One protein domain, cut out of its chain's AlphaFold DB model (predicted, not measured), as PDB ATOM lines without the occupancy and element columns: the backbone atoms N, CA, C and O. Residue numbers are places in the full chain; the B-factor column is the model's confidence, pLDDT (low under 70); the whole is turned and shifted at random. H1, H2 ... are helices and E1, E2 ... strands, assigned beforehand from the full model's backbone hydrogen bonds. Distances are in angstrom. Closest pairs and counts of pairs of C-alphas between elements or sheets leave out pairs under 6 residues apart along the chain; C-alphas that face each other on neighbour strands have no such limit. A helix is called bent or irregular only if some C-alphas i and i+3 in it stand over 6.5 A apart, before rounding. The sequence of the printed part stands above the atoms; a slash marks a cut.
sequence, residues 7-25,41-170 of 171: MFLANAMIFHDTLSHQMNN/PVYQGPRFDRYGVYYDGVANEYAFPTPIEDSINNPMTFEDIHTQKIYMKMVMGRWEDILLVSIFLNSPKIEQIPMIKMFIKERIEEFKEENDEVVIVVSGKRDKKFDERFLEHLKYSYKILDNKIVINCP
ATOM      1  N   MET A   7      50.167 -14.267 -11.348       69.69
ATOM      2  CA  MET A   7      51.418 -13.549 -11.118       69.69
ATOM      3  C   MET A   7      51.370 -12.163 -11.761       69.69
ATOM      4  O   MET A   7      51.732 -11.178 -11.115       69.69
ATOM      5  N   PHE A   8      50.839 -12.063 -12.984       71.50
ATOM      6  CA  PHE A   8      50.609 -10.769 -13.629       71.50
ATOM      7  C   PHE A   8      49.693  -9.877 -12.781       71.50
ATOM      8  O   PHE A   8      50.019  -8.728 -12.474       71.50
ATOM      9  N   LEU A   9      48.557 -10.435 -12.352       71.38
ATOM     10  CA  LEU A   9      47.590  -9.720 -11.525       71.38
ATOM     11  C   LEU A   9      48.187  -9.322 -10.170       71.38
ATOM     12  O   LEU A   9      47.956  -8.203  -9.718       71.38
ATOM     13  N   ALA A  10      48.988 -10.186  -9.540       70.31
ATOM     14  CA  ALA A  10      49.678  -9.862  -8.295       70.31
ATOM     15  C   ALA A  10      50.642  -8.676  -8.467       70.31
ATOM     16  O   ALA A  10      50.592  -7.738  -7.672       70.31
ATOM     17  N   ASN A  11      51.450  -8.655  -9.531       69.25
ATOM     18  CA  ASN A  11      52.375  -7.551  -9.804       69.25
ATOM     19  C   ASN A  11      51.645  -6.233 -10.090       69.25
ATOM     20  O   ASN A  11      52.022  -5.191  -9.549       69.25
ATOM     21  N   ALA A  12      50.562  -6.270 -10.872       72.06
ATOM     22  CA  ALA A  12      49.726  -5.098 -11.131       72.06
ATOM     23  C   ALA A  12      49.118  -4.528  -9.835       72.06
ATOM     24  O   ALA A  12      49.095  -3.312  -9.630       72.06
ATOM     25  N   MET A  13      48.673  -5.405  -8.928       74.88
ATOM     26  CA  MET A  13      48.152  -5.014  -7.618       74.88
ATOM     27  C   MET A  13      49.234  -4.432  -6.706       74.88
ATOM     28  O   MET A  13      49.000  -3.398  -6.083       74.88
ATOM     29  N   ILE A  14      50.416  -5.054  -6.645       70.44
ATOM     30  CA  ILE A  14      51.536  -4.566  -5.829       70.44
ATOM     31  C   ILE A  14      52.009  -3.201  -6.330       70.44
ATOM     32  O   ILE A  14      52.225  -2.300  -5.520       70.44
ATOM     33  N   PHE A  15      52.115  -3.014  -7.648       73.19
ATOM     34  CA  PHE A  15      52.428  -1.719  -8.249       73.19
ATOM     35  C   PHE A  15      51.391  -0.664  -7.843       73.19
ATOM     36  O   PHE A  15      51.741   0.386  -7.306       73.19
ATOM     37  N   HIS A  16      50.104  -0.980  -8.003       74.69
ATOM     38  CA  HIS A  16      49.002  -0.100  -7.624       74.69
ATOM     39  C   HIS A  16      49.020   0.292  -6.131       74.69
ATOM     40  O   HIS A  16      48.837   1.465  -5.788       74.69
ATOM     41  N   ASP A  17      49.270  -0.663  -5.236       69.25
ATOM     42  CA  ASP A  17      49.294  -0.418  -3.791       69.25
ATOM     43  C   ASP A  17      50.554   0.336  -3.354       69.25
ATOM     44  O   ASP A  17      50.456   1.261  -2.547       69.25
ATOM     45  N   THR A  18      51.721   0.015  -3.913       62.34
ATOM     46  CA  THR A  18      52.981   0.726  -3.630       62.34
ATOM     47  C   THR A  18      52.862   2.206  -3.995       62.34
ATOM     48  O   THR A  18      53.198   3.080  -3.193       62.34
ATOM     49  N   LEU A  19      52.277   2.501  -5.158       58.56
ATOM     50  CA  LEU A  19      51.989   3.866  -5.599       58.56
ATOM     51  C   LEU A  19      50.981   4.571  -4.690       58.56
ATOM     52  O   LEU A  19      51.167   5.732  -4.324       58.56
ATOM     53  N   SER A  20      49.930   3.864  -4.271       53.72
ATOM     54  CA  SER A  20      48.931   4.404  -3.345       53.72
ATOM     55  C   SER A  20      49.553   4.808  -2.000       53.72
ATOM     56  O   SER A  20      49.169   5.825  -1.424       53.72
ATOM     57  N   HIS A  21      50.550   4.064  -1.508       56.06
ATOM     58  CA  HIS A  21      51.277   4.413  -0.282       56.06
ATOM     59  C   HIS A  21      52.230   5.604  -0.470       56.06
ATOM     60  O   HIS A  21      52.303   6.460   0.412       56.06
ATOM     61  N   GLN A  22      52.909   5.711  -1.617       51.94
ATOM     62  CA  GLN A  22      53.745   6.875  -1.944       51.94
ATOM     63  C   GLN A  22      52.918   8.167  -2.061       51.94
ATOM     64  O   GLN A  22      53.353   9.219  -1.604       51.94
ATOM     65  N   MET A  23      51.695   8.092  -2.595       48.31
ATOM     66  CA  MET A  23      50.823   9.259  -2.771       48.31
ATOM     67  C   MET A  23      50.034   9.692  -1.529       48.31
ATOM     68  O   MET A  23      49.609  10.847  -1.466       48.31
ATOM     69  N   ASN A  24      49.795   8.790  -0.571       42.06
ATOM     70  CA  ASN A  24      49.064   9.096   0.665       42.06
ATOM     71  C   ASN A  24      49.950   9.739   1.751       42.06
ATOM     72  O   ASN A  24      49.422  10.280   2.721       42.06
ATOM     73  N   ASN A  25      51.276   9.740   1.576       38.84
ATOM     74  CA  ASN A  25      52.224  10.424   2.455       38.84
ATOM     75  C   ASN A  25      52.647  11.785   1.874       38.84
ATOM     76  O   ASN A  25      53.765  11.959   1.399       38.84
ATOM     77  N   PRO A  41      70.288  -6.656  -3.148       49.97
ATOM     78  CA  PRO A  41      69.743  -7.087  -1.855       49.97
ATOM     79  C   PRO A  41      70.791  -6.970  -0.720       49.97
ATOM     80  O   PRO A  41      71.960  -7.259  -0.944       49.97
ATOM     81  N   VAL A  42      70.391  -6.729   0.536       27.55
ATOM     82  CA  VAL A  42      71.061  -7.377   1.689       27.55
ATOM     83  C   VAL A  42      70.042  -7.637   2.796       27.55
ATOM     84  O   VAL A  42      69.521  -6.729   3.438       27.55
ATOM     85  N   TYR A  43      69.787  -8.918   3.019       31.97
ATOM     86  CA  TYR A  43      68.997  -9.461   4.113       31.97
ATOM     87  C   TYR A  43      69.747  -9.286   5.443       31.97
ATOM     88  O   TYR A  43      70.854  -9.806   5.574       31.97
ATOM     89  N   GLN A  44      69.150  -8.638   6.450       26.52
ATOM     90  CA  GLN A  44      69.531  -8.834   7.857       26.52
ATOM     91  C   GLN A  44      68.321  -8.740   8.801       26.52
ATOM     92  O   GLN A  44      67.972  -7.674   9.295       26.52
ATOM     93  N   GLY A  45      67.771  -9.911   9.128       24.94
ATOM     94  CA  GLY A  45      67.336 -10.242  10.487       24.94
ATOM     95  C   GLY A  45      65.894  -9.902  10.903       24.94
ATOM     96  O   GLY A  45      65.275  -8.984  10.373       24.94
ATOM     97  N   PRO A  46      65.332 -10.660  11.869       32.84
ATOM     98  CA  PRO A  46      63.895 -10.802  12.042       32.84
ATOM     99  C   PRO A  46      63.349  -9.830  13.092       32.84
ATOM    100  O   PRO A  46      63.566 -10.009  14.290       32.84
ATOM    101  N   ARG A  47      62.566  -8.843  12.655       28.45
ATOM    102  CA  ARG A  47      61.520  -8.211  13.474       28.45
ATOM    103  C   ARG A  47      60.322  -7.888  12.592       28.45
ATOM    104  O   ARG A  47      60.255  -6.843  11.956       28.45
ATOM    105  N   PHE A  48      59.397  -8.838  12.560       29.92
ATOM    106  CA  PHE A  48      58.030  -8.623  12.109       29.92
ATOM    107  C   PHE A  48      57.322  -7.667  13.071       29.92
ATOM    108  O   PHE A  48      57.377  -7.890  14.275       29.92
ATOM    109  N   ASP A  49      56.607  -6.673  12.536       29.16
ATOM    110  CA  ASP A  49      55.259  -6.378  13.021       29.16
ATOM    111  C   ASP A  49      54.398  -5.625  11.982       29.16
ATOM    112  O   ASP A  49      54.722  -4.533  11.522       29.16
ATOM    113  N   ARG A  50      53.242  -6.244  11.692       32.00
ATOM    114  CA  ARG A  50      51.964  -5.677  11.207       32.00
ATOM    115  C   ARG A  50      51.688  -5.398   9.714       32.00
ATOM    116  O   ARG A  50      50.669  -4.781   9.428       32.00
ATOM    117  N   TYR A  51      52.440  -5.975   8.776       33.59
ATOM    118  CA  TYR A  51      51.964  -6.223   7.396       33.59
ATOM    119  C   TYR A  51      52.459  -7.594   6.918       33.59
ATOM    120  O   TYR A  51      53.410  -7.713   6.154       33.59
ATOM    121  N   GLY A  52      51.870  -8.654   7.474       28.91
ATOM    122  CA  GLY A  52      52.278 -10.029   7.210       28.91
ATOM    123  C   GLY A  52      51.859 -10.511   5.825       28.91
ATOM    124  O   GLY A  52      50.718 -10.922   5.649       28.91
ATOM    125  N   VAL A  53      52.807 -10.549   4.891       30.92
ATOM    126  CA  VAL A  53      52.858 -11.587   3.855       30.92
ATOM    127  C   VAL A  53      54.293 -12.109   3.804       30.92
ATOM    128  O   VAL A  53      55.220 -11.408   3.408       30.92
ATOM    129  N   TYR A  54      54.462 -13.336   4.292       29.95
ATOM    130  CA  TYR A  54      55.661 -14.155   4.140       29.95
ATOM    131  C   TYR A  54      55.809 -14.549   2.663       29.95
ATOM    132  O   TYR A  54      54.875 -15.115   2.102       29.95
ATOM    133  N   TYR A  55      56.987 -14.350   2.074       36.31
ATOM    134  CA  TYR A  55      57.463 -15.215   0.996       36.31
ATOM    135  C   TYR A  55      58.758 -15.864   1.466       36.31
ATOM    136  O   TYR A  55      59.827 -15.256   1.484       36.31
ATOM    137  N   ASP A  56      58.612 -17.098   1.929       31.03
ATOM    138  CA  ASP A  56      59.709 -17.996   2.243       31.03
ATOM    139  C   ASP A  56      60.413 -18.348   0.918       31.03
ATOM    140  O   ASP A  56      59.805 -18.911   0.012       31.03
ATOM    141  N   GLY A  57      61.674 -17.947   0.766       31.09
ATOM    142  CA  GLY A  57      62.640 -18.627  -0.105       31.09
ATOM    143  C   GLY A  57      62.502 -18.590  -1.637       31.09
ATOM    144  O   GLY A  57      63.365 -19.181  -2.278       31.09
ATOM    145  N   VAL A  58      61.524 -17.911  -2.255       30.94
ATOM    146  CA  VAL A  58      61.373 -17.875  -3.742       30.94
ATOM    147  C   VAL A  58      61.425 -16.450  -4.327       30.94
ATOM    148  O   VAL A  58      60.897 -16.164  -5.395       30.94
ATOM    149  N   ALA A  59      62.062 -15.510  -3.628       37.06
ATOM    150  CA  ALA A  59      62.078 -14.087  -3.986       37.06
ATOM    151  C   ALA A  59      63.078 -13.725  -5.110       37.06
ATOM    152  O   ALA A  59      63.799 -12.738  -4.991       37.06
ATOM    153  N   ASN A  60      63.139 -14.518  -6.184       35.62
ATOM    154  CA  ASN A  60      64.033 -14.275  -7.324       35.62
ATOM    155  C   ASN A  60      63.325 -14.167  -8.688       35.62
ATOM    156  O   ASN A  60      64.012 -14.098  -9.701       35.62
ATOM    157  N   GLU A  61      61.989 -14.122  -8.749       39.06
ATOM    158  CA  GLU A  61      61.271 -14.200 -10.039       39.06
ATOM    159  C   GLU A  61      60.176 -13.138 -10.250       39.06
ATOM    160  O   GLU A  61      59.344 -13.285 -11.140       39.06
ATOM    161  N   TYR A  62      60.160 -12.037  -9.490       43.97
ATOM    162  CA  TYR A  62      59.180 -10.966  -9.723       43.97
ATOM    163  C   TYR A  62      59.830  -9.764 -10.410       43.97
ATOM    164  O   TYR A  62      60.531  -8.969  -9.783       43.97
ATOM    165  N   ALA A  63      59.581  -9.629 -11.713       50.78
ATOM    166  CA  ALA A  63      59.824  -8.386 -12.431       50.78
ATOM    167  C   ALA A  63      58.754  -7.363 -12.022       50.78
ATOM    168  O   ALA A  63      57.557  -7.582 -12.217       50.78
ATOM    169  N   PHE A  64      59.188  -6.262 -11.411       55.56
ATOM    170  CA  PHE A  64      58.304  -5.155 -11.063       55.56
ATOM    171  C   PHE A  64      58.117  -4.226 -12.265       55.56
ATOM    172  O   PHE A  64      59.071  -4.022 -13.019       55.56
ATOM    173  N   PRO A  65      56.933  -3.613 -12.429       64.69
ATOM    174  CA  PRO A  65      56.748  -2.577 -13.432       64.69
ATOM    175  C   PRO A  65      57.703  -1.411 -13.184       64.69
ATOM    176  O   PRO A  65      57.740  -0.851 -12.084       64.69
ATOM    177  N   THR A  66      58.453  -1.036 -14.215       66.69
ATOM    178  CA  THR A  66      59.319   0.139 -14.201       66.69
ATOM    179  C   THR A  66      58.437   1.373 -14.314       66.69
ATOM    180  O   THR A  66      57.719   1.521 -15.306       66.69
ATOM    181  N   PRO A  67      58.437   2.275 -13.329       65.75
ATOM    182  CA  PRO A  67      57.562   3.423 -13.409       65.75
ATOM    183  C   PRO A  67      57.966   4.409 -14.500       65.75
ATOM    184  O   PRO A  67      59.150   4.603 -14.763       65.75
ATOM    185  N   ILE A  68      56.980   5.097 -15.074       67.88
ATOM    186  CA  ILE A  68      57.245   6.250 -15.931       67.88
ATOM    187  C   ILE A  68      57.531   7.432 -15.002       67.88
ATOM    188  O   ILE A  68      56.618   7.895 -14.310       67.88
ATOM    189  N   GLU A  69      58.793   7.880 -14.964       59.97
ATOM    190  CA  GLU A  69      59.306   8.884 -14.014       59.97
ATOM    191  C   GLU A  69      58.443  10.150 -13.960       59.97
ATOM    192  O   GLU A  69      58.116  10.625 -12.869       59.97
ATOM    193  N   ASP A  70      57.996  10.641 -15.119       60.03
ATOM    194  CA  ASP A  70      57.128  11.820 -15.217       60.03
ATOM    195  C   ASP A  70      55.791  11.614 -14.499       60.03
ATOM    196  O   ASP A  70      55.306  12.509 -13.808       60.03
ATOM    197  N   SER A  71      55.212  10.413 -14.599       60.00
ATOM    198  CA  SER A  71      53.932  10.109 -13.962       60.00
ATOM    199  C   SER A  71      54.069   9.908 -12.451       60.00
ATOM    200  O   SER A  71      53.204  10.361 -11.710       60.00
ATOM    201  N   ILE A  72      55.150   9.278 -11.966       60.91
ATOM    202  CA  ILE A  72      55.364   9.070 -10.522       60.91
ATOM    203  C   ILE A  72      55.616  10.385  -9.797       60.91
ATOM    204  O   ILE A  72      55.026  10.632  -8.744       60.91
ATOM    205  N   ASN A  73      56.515  11.207 -10.338       58.75
ATOM    206  CA  ASN A  73      56.921  12.446  -9.684       58.75
ATOM    207  C   ASN A  73      55.830  13.514  -9.788       58.75
ATOM    208  O   ASN A  73      55.721  14.374  -8.913       58.75
ATOM    209  N   ASN A  74      54.999  13.433 -10.830       65.19
ATOM    210  CA  ASN A  74      53.857  14.306 -11.030       65.19
ATOM    211  C   ASN A  74      52.604  13.486 -11.388       65.19
ATOM    212  O   ASN A  74      52.242  13.389 -12.566       65.19
ATOM    213  N   PRO A  75      51.931  12.884 -10.384       71.25
ATOM    214  CA  PRO A  75      50.722  12.110 -10.617       71.25
ATOM    215  C   PRO A  75      49.696  12.935 -11.378       71.25
ATOM    216  O   PRO A  75      49.339  14.040 -10.973       71.25
ATOM    217  N   MET A  76      49.178  12.367 -12.460       78.56
ATOM    218  CA  MET A  76      48.166  13.016 -13.278       78.56
ATOM    219  C   MET A  76      46.874  13.129 -12.470       78.56
ATOM    220  O   MET A  76      46.232  12.129 -12.137       78.56
ATOM    221  N   THR A  77      46.508  14.356 -12.122       79.50
ATOM    222  CA  THR A  77      45.342  14.663 -11.295       79.50
ATOM    223  C   THR A  77      44.187  15.149 -12.151       79.50
ATOM    224  O   THR A  77      44.362  16.007 -13.013       79.50
ATOM    225  N   PHE A  78      42.986  14.655 -11.860       77.56
ATOM    226  CA  PHE A  78      41.750  15.260 -12.345       77.56
ATOM    227  C   PHE A  78      41.033  15.924 -11.170       77.56
ATOM    228  O   PHE A  78      40.648  15.261 -10.196       77.56
ATOM    229  N   GLU A  79      40.871  17.239 -11.265       79.88
ATOM    230  CA  GLU A  79      40.321  18.083 -10.212       79.88
ATOM    231  C   GLU A  79      39.232  19.024 -10.724       79.88
ATOM    232  O   GLU A  79      39.124  19.325 -11.911       79.88
ATOM    233  N   ASP A  80      38.396  19.479  -9.798       70.81
ATOM    234  CA  ASP A  80      37.447  20.554 -10.040       70.81
ATOM    235  C   ASP A  80      38.170  21.899 -10.189       70.81
ATOM    236  O   ASP A  80      38.831  22.341  -9.252       70.81
ATOM    237  N   ILE A  81      37.983  22.607 -11.300       69.44
ATOM    238  CA  ILE A  81      38.618  23.922 -11.497       69.44
ATOM    239  C   ILE A  81      38.073  24.964 -10.501       69.44
ATOM    240  O   ILE A  81      38.793  25.872 -10.090       69.44
ATOM    241  N   HIS A  82      36.809  24.843 -10.088       67.06
ATOM    242  CA  HIS A  82      36.166  25.815  -9.202       67.06
ATOM    243  C   HIS A  82      36.388  25.504  -7.724       67.06
ATOM    244  O   HIS A  82      36.480  26.426  -6.916       67.06
ATOM    245  N   THR A  83      36.451  24.221  -7.356       70.19
ATOM    246  CA  THR A  83      36.597  23.804  -5.950       70.19
ATOM    247  C   THR A  83      37.984  23.274  -5.593       70.19
ATOM    248  O   THR A  83      38.218  22.984  -4.422       70.19
ATOM    249  N   GLN A  84      38.888  23.128  -6.572       69.81
ATOM    250  CA  GLN A  84      40.205  22.477  -6.440       69.81
ATOM    251  C   GLN A  84      40.127  21.075  -5.821       69.81
ATOM    252  O   GLN A  84      41.083  20.545  -5.252       69.81
ATOM    253  N   LYS A  85      38.947  20.451  -5.883       76.44
ATOM    254  CA  LYS A  85      38.726  19.139  -5.299       76.44
ATOM    255  C   LYS A  85      39.246  18.082  -6.262       76.44
ATOM    256  O   LYS A  85      38.699  17.910  -7.348       76.44
ATOM    257  N   ILE A  86      40.261  17.343  -5.831       74.62
ATOM    258  CA  ILE A  86      40.821  16.215  -6.578       74.62
ATOM    259  C   ILE A  86      39.866  15.019  -6.485       74.62
ATOM    260  O   ILE A  86      39.571  14.530  -5.389       74.62
ATOM    261  N   TYR A  87      39.413  14.527  -7.639       81.88
ATOM    262  CA  TYR A  87      38.534  13.356  -7.745       81.88
ATOM    263  C   TYR A  87      39.266  12.112  -8.234       81.88
ATOM    264  O   TYR A  87      38.789  10.999  -8.010       81.88
ATOM    265  N   MET A  88      40.412  12.291  -8.889       87.12
ATOM    266  CA  MET A  88      41.209  11.197  -9.417       87.12
ATOM    267  C   MET A  88      42.695  11.534  -9.381       87.12
ATOM    268  O   MET A  88      43.089  12.665  -9.667       87.12
ATOM    269  N   LYS A  89      43.508  10.520  -9.092       85.88
ATOM    270  CA  LYS A  89      44.941  10.499  -9.387       85.88
ATOM    271  C   LYS A  89      45.258   9.296 -10.258       85.88
ATOM    272  O   LYS A  89      44.645   8.242 -10.090       85.88
ATOM    273  N   MET A  90      46.221   9.456 -11.151       85.12
ATOM    274  CA  MET A  90      46.676   8.405 -12.042       85.12
ATOM    275  C   MET A  90      48.197   8.411 -12.175       85.12
ATOM    276  O   MET A  90      48.822   9.467 -12.257       85.12
ATOM    277  N   VAL A  91      48.765   7.214 -12.226       83.44
ATOM    278  CA  VAL A  91      50.184   6.944 -12.481       83.44
ATOM    279  C   VAL A  91      50.327   5.768 -13.415       83.44
ATOM    280  O   VAL A  91      49.438   4.919 -13.496       83.44
ATOM    281  N   MET A  92      51.453   5.719 -14.114       84.44
ATOM    282  CA  MET A  92      51.713   4.693 -15.105       84.44
ATOM    283  C   MET A  92      53.097   4.086 -14.911       84.44
ATOM    284  O   MET A  92      54.045   4.729 -14.457       84.44
ATOM    285  N   GLY A  93      53.204   2.813 -15.241       80.38
ATOM    286  CA  GLY A  93      54.456   2.080 -15.290       80.38
ATOM    287  C   GLY A  93      54.434   1.142 -16.476       80.38
ATOM    288  O   GLY A  93      53.370   0.796 -16.984       80.38
ATOM    289  N   ARG A  94      55.611   0.737 -16.922       79.56
ATOM    290  CA  ARG A  94      55.766  -0.212 -18.008       79.56
ATOM    291  C   ARG A  94      56.348  -1.509 -17.478       79.56
ATOM    292  O   ARG A  94      57.303  -1.503 -16.705       79.56
ATOM    293  N   TRP A  95      55.771  -2.619 -17.898       78.75
ATOM    294  CA  TRP A  95      56.292  -3.945 -17.625       78.75
ATOM    295  C   TRP A  95      56.271  -4.748 -18.918       78.75
ATOM    296  O   TRP A  95      55.200  -5.096 -19.400       78.75
ATOM    297  N   GLU A  96      57.449  -5.000 -19.495       81.50
ATOM    298  CA  GLU A  96      57.565  -5.597 -20.836       81.50
ATOM    299  C   GLU A  96      56.755  -4.773 -21.863       81.50
ATOM    300  O   GLU A  96      56.841  -3.546 -21.846       81.50
ATOM    301  N   ASP A  97      55.947  -5.419 -22.706       84.81
ATOM    302  CA  ASP A  97      55.046  -4.778 -23.679       84.81
ATOM    303  C   ASP A  97      53.703  -4.345 -23.044       84.81
ATOM    304  O   ASP A  97      52.654  -4.394 -23.694       84.81
ATOM    305  N   ILE A  98      53.680  -4.039 -21.741       85.94
ATOM    306  CA  ILE A  98      52.455  -3.706 -21.004       85.94
ATOM    307  C   ILE A  98      52.583  -2.334 -20.352       85.94
ATOM    308  O   ILE A  98      53.439  -2.109 -19.494       85.94
ATOM    309  N   LEU A  99      51.656  -1.438 -20.685       89.38
ATOM    310  CA  LEU A  99      51.433  -0.196 -19.959       89.38
ATOM    311  C   LEU A  99      50.454  -0.458 -18.807       89.38
ATOM    312  O   LEU A  99      49.250  -0.640 -19.006       89.38
ATOM    313  N   LEU A 100      50.972  -0.464 -17.581       88.38
ATOM    314  CA  LEU A 100      50.179  -0.537 -16.361       88.38
ATOM    315  C   LEU A 100      49.743   0.858 -15.925       88.38
ATOM    316  O   LEU A 100      50.565   1.710 -15.595       88.38
ATOM    317  N   VAL A 101      48.434   1.072 -15.862       90.12
ATOM    318  CA  VAL A 101      47.795   2.328 -15.469       90.12
ATOM    319  C   VAL A 101      47.116   2.125 -14.124       90.12
ATOM    320  O   VAL A 101      46.193   1.330 -13.986       90.12
ATOM    321  N   SER A 102      47.555   2.854 -13.111       88.31
ATOM    322  CA  SER A 102      47.008   2.782 -11.761       88.31
ATOM    323  C   SER A 102      46.219   4.054 -11.463       88.31
ATOM    324  O   SER A 102      46.750   5.159 -11.546       88.31
ATOM    325  N   ILE A 103      44.936   3.889 -11.140       90.69
ATOM    326  CA  ILE A 103      43.972   4.973 -10.951       90.69
ATOM    327  C   ILE A 103      43.372   4.888  -9.554       90.69
ATOM    328  O   ILE A 103      42.808   3.865  -9.164       90.69
ATOM    329  N   PHE A 104      43.416   5.996  -8.824       87.81
ATOM    330  CA  PHE A 104      42.748   6.148  -7.539       87.81
ATOM    331  C   PHE A 104      41.635   7.191  -7.640       87.81
ATOM    332  O   PHE A 104      41.899   8.353  -7.947       87.81
ATOM    333  N   LEU A 105      40.398   6.791  -7.346       89.06
ATOM    334  CA  LEU A 105      39.220   7.659  -7.343       89.06
ATOM    335  C   LEU A 105      38.827   8.068  -5.916       89.06
ATOM    336  O   LEU A 105      38.815   7.252  -4.994       89.06
ATOM    337  N   ASN A 106      38.452   9.332  -5.727       87.31
ATOM    338  CA  ASN A 106      38.041   9.877  -4.433       87.31
ATOM    339  C   ASN A 106      36.631  10.481  -4.485       87.31
ATOM    340  O   ASN A 106      36.441  11.689  -4.617       87.31
ATOM    341  N   SER A 107      35.641   9.605  -4.358       87.56
ATOM    342  CA  SER A 107      34.208   9.903  -4.400       87.56
ATOM    343  C   SER A 107      33.811  10.770  -5.606       87.56
ATOM    344  O   SER A 107      33.245  11.853  -5.413       87.56
ATOM    345  N   PRO A 108      34.119  10.324  -6.842       87.50
ATOM    346  CA  PRO A 108      33.692  11.015  -8.051       87.50
ATOM    347  C   PRO A 108      32.165  10.971  -8.190       87.50
ATOM    348  O   PRO A 108      31.504  10.043  -7.720       87.50
ATOM    349  N   LYS A 109      31.598  11.970  -8.866       88.88
ATOM    350  CA  LYS A 109      30.180  11.990  -9.241       88.88
ATOM    351  C   LYS A 109      29.966  11.272 -10.570       88.88
ATOM    352  O   LYS A 109      30.834  11.278 -11.440       88.88
ATOM    353  N   ILE A 110      28.771  10.720 -10.767       88.88
ATOM    354  CA  ILE A 110      28.394  10.028 -12.012       88.88
ATOM    355  C   ILE A 110      28.506  10.962 -13.225       88.88
ATOM    356  O   ILE A 110      28.971  10.534 -14.279       88.88
ATOM    357  N   GLU A 111      28.157  12.244 -13.075       88.69
ATOM    358  CA  GLU A 111      28.269  13.229 -14.166       88.69
ATOM    359  C   GLU A 111      29.714  13.419 -14.667       88.69
ATOM    360  O   GLU A 111      29.923  13.900 -15.777       88.69
ATOM    361  N   GLN A 112      30.717  13.032 -13.872       86.75
ATOM    362  CA  GLN A 112      32.135  13.181 -14.205       86.75
ATOM    363  C   GLN A 112      32.688  12.005 -15.019       86.75
ATOM    364  O   GLN A 112      33.783  12.118 -15.564       86.75
ATOM    365  N   ILE A 113      31.950  10.895 -15.147       90.12
ATOM    366  CA  ILE A 113      32.408   9.687 -15.855       90.12
ATOM    367  C   ILE A 113      32.886   9.977 -17.288       90.12
ATOM    368  O   ILE A 113      33.965   9.492 -17.632       90.12
ATOM    369  N   PRO A 114      32.170  10.758 -18.126       89.06
ATOM    370  CA  PRO A 114      32.630  11.047 -19.483       89.06
ATOM    371  C   PRO A 114      33.989  11.752 -19.505       89.06
ATOM    372  O   PRO A 114      34.867  11.365 -20.270       89.06
ATOM    373  N   MET A 115      34.185  12.734 -18.618       88.06
ATOM    374  CA  MET A 115      35.442  13.478 -18.513       88.06
ATOM    375  C   MET A 115      36.575  12.601 -17.980       88.06
ATOM    376  O   MET A 115      37.670  12.633 -18.527       88.06
ATOM    377  N   ILE A 116      36.305  11.768 -16.971       89.88
ATOM    378  CA  ILE A 116      37.282  10.817 -16.427       89.88
ATOM    379  C   ILE A 116      37.729   9.831 -17.513       89.88
ATOM    380  O   ILE A 116      38.925   9.638 -17.709       89.88
ATOM    381  N   LYS A 117      36.787   9.229 -18.255       90.19
ATOM    382  CA  LYS A 117      37.105   8.302 -19.354       90.19
ATOM    383  C   LYS A 117      37.936   8.978 -20.445       90.19
ATOM    384  O   LYS A 117      38.886   8.375 -20.934       90.19
ATOM    385  N   MET A 118      37.579  10.208 -20.812       88.44
ATOM    386  CA  MET A 118      38.315  10.994 -21.801       88.44
ATOM    387  C   MET A 118      39.739  11.291 -21.328       88.44
ATOM    388  O   MET A 118      40.682  10.998 -22.051       88.44
ATOM    389  N   PHE A 119      39.900  11.757 -20.087       88.00
ATOM    390  CA  PHE A 119      41.207  12.026 -19.496       88.00
ATOM    391  C   PHE A 119      42.090  10.776 -19.469       88.00
ATOM    392  O   PHE A 119      43.230  10.820 -19.913       88.00
ATOM    393  N   ILE A 120      41.569   9.639 -18.991       90.19
ATOM    394  CA  ILE A 120      42.314   8.370 -18.971       90.19
ATOM    395  C   ILE A 120      42.768   7.999 -20.383       90.19
ATOM    396  O   ILE A 120      43.919   7.623 -20.578       90.19
ATOM    397  N   LYS A 121      41.875   8.128 -21.370       90.06
ATOM    398  CA  LYS A 121      42.177   7.814 -22.764       90.06
ATOM    399  C   LYS A 121      43.296   8.699 -23.319       90.06
ATOM    400  O   LYS A 121      44.254   8.157 -23.854       90.06
ATOM    401  N   GLU A 122      43.192  10.018 -23.168       87.56
ATOM    402  CA  GLU A 122      44.205  10.972 -23.645       87.56
ATOM    403  C   GLU A 122      45.580  10.668 -23.048       87.56
ATOM    404  O   GLU A 122      46.575  10.608 -23.761       87.56
ATOM    405  N   ARG A 123      45.635  10.399 -21.740       87.06
ATOM    406  CA  ARG A 123      46.900  10.085 -21.071       87.06
ATOM    407  C   ARG A 123      47.448   8.723 -21.467       87.06
ATOM    408  O   ARG A 123      48.651   8.580 -21.578       87.06
ATOM    409  N   ILE A 124      46.610   7.723 -21.718       89.56
ATOM    410  CA  ILE A 124      47.098   6.457 -22.279       89.56
ATOM    411  C   ILE A 124      47.697   6.700 -23.667       89.56
ATOM    412  O   ILE A 124      48.785   6.212 -23.937       89.56
ATOM    413  N   GLU A 125      47.035   7.475 -24.529       89.31
ATOM    414  CA  GLU A 125      47.528   7.784 -25.881       89.31
ATOM    415  C   GLU A 125      48.861   8.555 -25.878       89.31
ATOM    416  O   GLU A 125      49.661   8.369 -26.789       89.31
ATOM    417  N   GLU A 126      49.135   9.364 -24.850       85.56
ATOM    418  CA  GLU A 126      50.412  10.080 -24.692       85.56
ATOM    419  C   GLU A 126      51.608   9.150 -24.402       85.56
ATOM    420  O   GLU A 126      52.731   9.474 -24.788       85.56
ATOM    421  N   PHE A 127      51.395   8.013 -23.727       84.75
ATOM    422  CA  PHE A 127      52.481   7.148 -23.227       84.75
ATOM    423  C   PHE A 127      52.477   5.717 -23.787       84.75
ATOM    424  O   PHE A 127      53.453   4.985 -23.601       84.75
ATOM    425  N   LYS A 128      51.390   5.295 -24.441       86.69
ATOM    426  CA  LYS A 128      51.265   3.977 -25.072       86.69
ATOM    427  C   LYS A 128      52.200   3.885 -26.281       86.69
ATOM    428  O   LYS A 128      52.133   4.719 -27.181       86.69
ATOM    429  N   GLU A 129      53.013   2.834 -26.342       87.12
ATOM    430  CA  GLU A 129      53.778   2.487 -27.544       87.12
ATOM    431  C   GLU A 129      52.959   1.588 -28.491       87.12
ATOM    432  O   GLU A 129      51.973   0.965 -28.096       87.12
ATOM    433  N   GLU A 130      53.345   1.518 -29.771       81.44
ATOM    434  CA  GLU A 130      52.560   0.872 -30.844       81.44
ATOM    435  C   GLU A 130      52.167  -0.584 -30.531       81.44
ATOM    436  O   GLU A 130      51.100  -1.043 -30.938       81.44
ATOM    437  N   ASN A 131      52.989  -1.290 -29.753       82.44
ATOM    438  CA  ASN A 131      52.788  -2.693 -29.402       82.44
ATOM    439  C   ASN A 131      52.346  -2.921 -27.948       82.44
ATOM    440  O   ASN A 131      52.309  -4.080 -27.529       82.44
ATOM    441  N   ASP A 132      52.007  -1.873 -27.197       86.06
ATOM    442  CA  ASP A 132      51.655  -2.005 -25.782       86.06
ATOM    443  C   ASP A 132      50.238  -2.582 -25.593       86.06
ATOM    444  O   ASP A 132      49.250  -2.097 -26.155       86.06
ATOM    445  N   GLU A 133      50.120  -3.599 -24.741       89.25
ATOM    446  CA  GLU A 133      48.864  -3.974 -24.080       89.25
ATOM    447  C   GLU A 133      48.642  -3.019 -22.894       89.25
ATOM    448  O   GLU A 133      49.588  -2.670 -22.192       89.25
ATOM    449  N   VAL A 134      47.413  -2.551 -22.657       90.06
ATOM    450  CA  VAL A 134      47.150  -1.588 -21.573       90.06
ATOM    451  C   VAL A 134      46.305  -2.237 -20.491       90.06
ATOM    452  O   VAL A 134      45.177  -2.660 -20.737       90.06
ATOM    453  N   VAL A 135      46.820  -2.254 -19.264       90.31
ATOM    454  CA  VAL A 135      46.096  -2.777 -18.106       90.31
ATOM    455  C   VAL A 135      45.836  -1.667 -17.105       90.31
ATOM    456  O   VAL A 135      46.760  -1.033 -16.606       90.31
ATOM    457  N   ILE A 136      44.562  -1.449 -16.791       92.31
ATOM    458  CA  ILE A 136      44.114  -0.375 -15.907       92.31
ATOM    459  C   ILE A 136      43.630  -0.978 -14.590       92.31
ATOM    460  O   ILE A 136      42.670  -1.745 -14.575       92.31
ATOM    461  N   VAL A 137      44.252  -0.599 -13.475       90.62
ATOM    462  CA  VAL A 137      43.817  -0.940 -12.115       90.62
ATOM    463  C   VAL A 137      43.169   0.289 -11.486       90.62
ATOM    464  O   VAL A 137      43.830   1.299 -11.255       90.62
ATOM    465  N   VAL A 138      41.876   0.204 -11.185       90.94
ATOM    466  CA  VAL A 138      41.086   1.283 -10.579       90.94
ATOM    467  C   VAL A 138      40.742   0.934  -9.135       90.94
ATOM    468  O   VAL A 138      40.157  -0.118  -8.874       90.94
ATOM    469  N   SER A 139      41.042   1.832  -8.198       90.12
ATOM    470  CA  SER A 139      40.667   1.712  -6.786       90.12
ATOM    471  C   SER A 139      40.142   3.031  -6.199       90.12
ATOM    472  O   SER A 139      39.876   3.998  -6.914       90.12
ATOM    473  N   GLY A 140      39.939   3.053  -4.879       85.50
ATOM    474  CA  GLY A 140      39.522   4.235  -4.131       85.50
ATOM    475  C   GLY A 140      38.028   4.282  -3.807       85.50
ATOM    476  O   GLY A 140      37.282   3.329  -4.050       85.50
ATOM    477  N   LYS A 141      37.592   5.384  -3.188       87.69
ATOM    478  CA  LYS A 141      36.221   5.556  -2.688       87.69
ATOM    479  C   LYS A 141      35.283   5.860  -3.851       87.69
ATOM    480  O   LYS A 141      35.398   6.910  -4.467       87.69
ATOM    481  N   ARG A 142      34.320   4.989  -4.122       90.50
ATOM    482  CA  ARG A 142      33.284   5.178  -5.147       90.50
ATOM    483  C   ARG A 142      32.068   4.334  -4.800       90.50
ATOM    484  O   ARG A 142      32.175   3.412  -3.993       90.50
ATOM    485  N   ASP A 143      30.916   4.698  -5.342       89.00
ATOM    486  CA  ASP A 143      29.696   3.928  -5.137       89.00
ATOM    487  C   ASP A 143      29.497   2.890  -6.253       89.00
ATOM    488  O   ASP A 143      30.073   2.978  -7.337       89.00
ATOM    489  N   LYS A 144      28.665   1.883  -5.982       89.56
ATOM    490  CA  LYS A 144      28.397   0.794  -6.931       89.56
ATOM    491  C   LYS A 144      27.770   1.294  -8.241       89.56
ATOM    492  O   LYS A 144      28.038   0.745  -9.303       89.56
ATOM    493  N   LYS A 145      26.945   2.342  -8.172       92.44
ATOM    494  CA  LYS A 145      26.266   2.913  -9.342       92.44
ATOM    495  C   LYS A 145      27.268   3.614 -10.264       92.44
ATOM    496  O   LYS A 145      27.113   3.572 -11.482       92.44
ATOM    497  N   PHE A 146      28.294   4.237  -9.693       92.62
ATOM    498  CA  PHE A 146      29.431   4.775 -10.417       92.62
ATOM    499  C   PHE A 146      30.171   3.654 -11.141       92.62
ATOM    500  O   PHE A 146      30.380   3.784 -12.341       92.62
ATOM    501  N   ASP A 147      30.498   2.548 -10.463       90.75
ATOM    502  CA  ASP A 147      31.192   1.408 -11.083       90.75
ATOM    503  C   ASP A 147      30.406   0.831 -12.269       90.75
ATOM    504  O   ASP A 147      30.961   0.652 -13.352       90.75
ATOM    505  N   GLU A 148      29.098   0.619 -12.107       91.19
ATOM    506  CA  GLU A 148      28.213   0.139 -13.176       91.19
ATOM    507  C   GLU A 148      28.231   1.075 -14.396       91.19
ATOM    508  O   GLU A 148      28.401   0.620 -15.526       91.19
ATOM    509  N   ARG A 149      28.123   2.392 -14.180       91.62
ATOM    510  CA  ARG A 149      28.165   3.403 -15.253       91.62
ATOM    511  C   ARG A 149      29.553   3.579 -15.862       91.62
ATOM    512  O   ARG A 149      29.689   3.863 -17.053       91.62
ATOM    513  N   PHE A 150      30.596   3.425 -15.059       90.81
ATOM    514  CA  PHE A 150      31.978   3.505 -15.509       90.81
ATOM    515  C   PHE A 150      32.316   2.318 -16.416       90.81
ATOM    516  O   PHE A 150      32.979   2.492 -17.437       90.81
ATOM    517  N   LEU A 151      31.786   1.137 -16.117       91.00
ATOM    518  CA  LEU A 151      31.966  -0.072 -16.922       91.00
ATOM    519  C   LEU A 151      30.965  -0.191 -18.080       91.00
ATOM    520  O   LEU A 151      31.182  -0.967 -19.009       91.00
ATOM    521  N   GLU A 152      29.888   0.597 -18.070       87.88
ATOM    522  CA  GLU A 152      28.906   0.632 -19.152       87.88
ATOM    523  C   GLU A 152      29.579   0.956 -20.501       87.88
ATOM    524  O   GLU A 152      30.419   1.861 -20.609       87.88
ATOM    525  N   HIS A 153      29.207   0.192 -21.533       80.12
ATOM    526  CA  HIS A 153      29.741   0.268 -22.901       80.12
ATOM    527  C   HIS A 153      31.246  -0.005 -23.053       80.12
ATOM    528  O   HIS A 153      31.808   0.242 -24.124       80.12
ATOM    529  N   LEU A 154      31.910  -0.533 -22.021       81.75
ATOM    530  CA  LEU A 154      33.296  -0.967 -22.126       81.75
ATOM    531  C   LEU A 154      33.373  -2.191 -23.055       81.75
ATOM    532  O   LEU A 154      32.792  -3.235 -22.771       81.75
ATOM    533  N   LYS A 155      34.089  -2.065 -24.178       78.94
ATOM    534  CA  LYS A 155      34.318  -3.172 -25.132       78.94
ATOM    535  C   LYS A 155      35.381  -4.173 -24.655       78.94
ATOM    536  O   LYS A 155      35.664  -5.144 -25.349       78.94
ATOM    537  N   TYR A 156      35.980  -3.902 -23.502       82.31
ATOM    538  CA  TYR A 156      37.145  -4.584 -22.960       82.31
ATOM    539  C   TYR A 156      36.767  -5.544 -21.836       82.31
ATOM    540  O   TYR A 156      35.738  -5.375 -21.175       82.31
ATOM    541  N   SER A 157      37.612  -6.551 -21.611       84.62
ATOM    542  CA  SER A 157      37.433  -7.465 -20.490       84.62
ATOM    543  C   SER A 157      37.837  -6.775 -19.187       84.62
ATOM    544  O   SER A 157      38.768  -5.970 -19.140       84.62
ATOM    545  N   TYR A 158      37.110  -7.070 -18.112       88.31
ATOM    546  CA  TYR A 158      37.437  -6.574 -16.783       88.31
ATOM    547  C   TYR A 158      37.168  -7.638 -15.722       88.31
ATOM    548  O   TYR A 158      36.370  -8.557 -15.918       88.31
ATOM    549  N   LYS A 159      37.843  -7.502 -14.584       86.44
ATOM    550  CA  LYS A 159      37.646  -8.311 -13.382       86.44
ATOM    551  C   LYS A 159      37.513  -7.396 -12.175       86.44
ATOM    552  O   LYS A 159      38.192  -6.377 -12.084       86.44
ATOM    553  N   ILE A 160      36.645  -7.778 -11.246       83.69
ATOM    554  CA  ILE A 160      36.513  -7.115  -9.948       83.69
ATOM    555  C   ILE A 160      37.208  -8.001  -8.920       83.69
ATOM    556  O   ILE A 160      36.876  -9.179  -8.793       83.69
ATOM    557  N   LEU A 161      38.187  -7.434  -8.225       80.69
ATOM    558  CA  LEU A 161      38.974  -8.083  -7.182       80.69
ATOM    559  C   LEU A 161      38.881  -7.196  -5.937       80.69
ATOM    560  O   LEU A 161      39.454  -6.107  -5.899       80.69
ATOM    561  N   ASP A 162      38.094  -7.628  -4.953       80.75
ATOM    562  CA  ASP A 162      37.718  -6.842  -3.772       80.75
ATOM    563  C   ASP A 162      37.141  -5.458  -4.134       80.75
ATOM    564  O   ASP A 162      36.062  -5.354  -4.716       80.75
ATOM    565  N   ASN A 163      37.847  -4.378  -3.791       78.81
ATOM    566  CA  ASN A 163      37.473  -2.992  -4.079       78.81
ATOM    567  C   ASN A 163      38.181  -2.418  -5.321       78.81
ATOM    568  O   ASN A 163      38.139  -1.200  -5.557       78.81
ATOM    569  N   LYS A 164      38.845  -3.271  -6.106       86.75
ATOM    570  CA  LYS A 164      39.609  -2.896  -7.295       86.75
ATOM    571  C   LYS A 164      38.958  -3.457  -8.551       86.75
ATOM    572  O   LYS A 164      38.441  -4.573  -8.568       86.75
ATOM    573  N   ILE A 165      38.990  -2.664  -9.610       88.62
ATOM    574  CA  ILE A 165      38.571  -3.071 -10.949       88.62
ATOM    575  C   ILE A 165      39.834  -3.146 -11.790       88.62
ATOM    576  O   ILE A 165      40.571  -2.166 -11.868       88.62
ATOM    577  N   VAL A 166      40.079  -4.288 -12.418       88.81
ATOM    578  CA  VAL A 166      41.186  -4.470 -13.353       88.81
ATOM    579  C   VAL A 166      40.597  -4.596 -14.754       88.81
ATOM    580  O   VAL A 166      39.787  -5.489 -14.993       88.81
ATOM    581  N   ILE A 167      40.969  -3.700 -15.661       90.69
ATOM    582  CA  ILE A 167      40.505  -3.647 -17.052       90.69
ATOM    583  C   ILE A 167      41.678  -4.011 -17.955       90.69
ATOM    584  O   ILE A 167      42.761  -3.451 -17.789       90.69
ATOM    585  N   ASN A 168      41.452  -4.907 -18.916       88.75
ATOM    586  CA  ASN A 168      42.434  -5.229 -19.943       88.75
ATOM    587  C   ASN A 168      42.023  -4.673 -21.307       88.75
ATOM    588  O   ASN A 168      41.025  -5.106 -21.886       88.75
ATOM    589  N   CYS A 169      42.829  -3.762 -21.834       86.38
ATOM    590  CA  CYS A 169      42.720  -3.217 -23.174       86.38
ATOM    591  C   CYS A 169      43.795  -3.884 -24.059       86.38
ATOM    592  O   CYS A 169      44.949  -3.441 -24.036       86.38
ATOM    593  N   PRO A 170      43.443  -4.936 -24.828       82.00
ATOM    594  CA  PRO A 170      44.390  -5.620 -25.702       82.00
ATOM    595  C   PRO A 170      44.918  -4.684 -26.799       82.00
ATOM    596  O   PRO A 170      44.319  -3.634 -27.055       82.00
TER     597      PRO A 170
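This is residues 7 to 25 and 41 to 170 of the 171 residues of an uncharacterized protein of Massilimicrobiota sp. An142 (UniProt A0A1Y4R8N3). What shape do these atoms make? A twisted sheet of six strands is sandwiched between helices, H1 slantwise over one face and H3 over the other, with H4 packed at the start of H3; residues 41 to 60 stick out as a free loop. What is it built of? The 149 printed residues, mixed in class, hold four named helices and six named strands, in the order H1 H2 E1 E2 E3 H3 E4 H4 E5 E6, and the mixed sheet runs E1 E2 E3 E4 E6 E5. How large is it? It is compact, with a radius of gyration of the C-alphas of 16.6 A and spans of 51 by 36 by 28 A.

Where does the first helix lie? H1, residues 7 to 24, starts with C-alpha 7 at (51.418, -13.549, -11.118) and is 25.6 A long. What follows as far as the second long helix? H2 is residues 69 to 73, E1 76 to 79, E2 86 to 95, 27.7 A, and E3 98 to 106, 25.8 A. H3, residues 110 to 127, is 26.7 A long and irregular: C-alphas 111 and 114 are 7.2 A apart. What comes last? E4 is residues 133 to 141, 26.6 A, H4 144 to 151, E5 157 to 161 and E6 164 to 169, with C-alpha 169 at (42.720, -3.217, -23.174).

How do the strands pair? E1 E2 E3 form a meander, each strand the antiparallel neighbour of the one before, with N 76 and O 90 at 2.9 A and N 91 and O 102 at 3.0 A. E3 and E4 are parallel, with N 101 and O 135 at 2.8 A. E6 is antiparallel to E4, N 136 and O 167 at 2.9 A, and forms a hairpin with E5, N 166 and O 159 at 2.8 A. Where are the helices? In three layers, helices on both faces of a sheet, H1 is over E2, E3 and E4 at a height of 8.1 A, its His 16 and Ser 102 of E3 having C-alphas 5.4 A apart, and H3 is on the opposite face at 8.8 A. H2 and H4 only graze the sheet; H3 touches H4 with residues 110 to 113 alone, the closest C-alphas, of Ile 110 and Phe 146, 5.6 A apart. Which crossovers are there? E3, H3, E4 make a strand-helix-strand unit, parallel neighbours with a helix between, and E4, H4, E5 a split one, with E6 between its strands; both are right-handed. Are the helix backbones complete? In H1, H2 and H4 every O i to N i+4 pair is within hydrogen-bond range, in H3 11 of 14.

How far does it reach? The two C-alphas farthest apart, of Gly 57 and His 82, are 52.5 A apart. Is the printed part cut? Residues 26 to 40 are not printed, and C-alphas 25 and 41 are 25.1 A apart; of the links printed whole, none is long. Where is confidence low? The mean pLDDT of the printed part is 72.8, and 48 residues are under 70, among them 17 to 25 and 41 to 74.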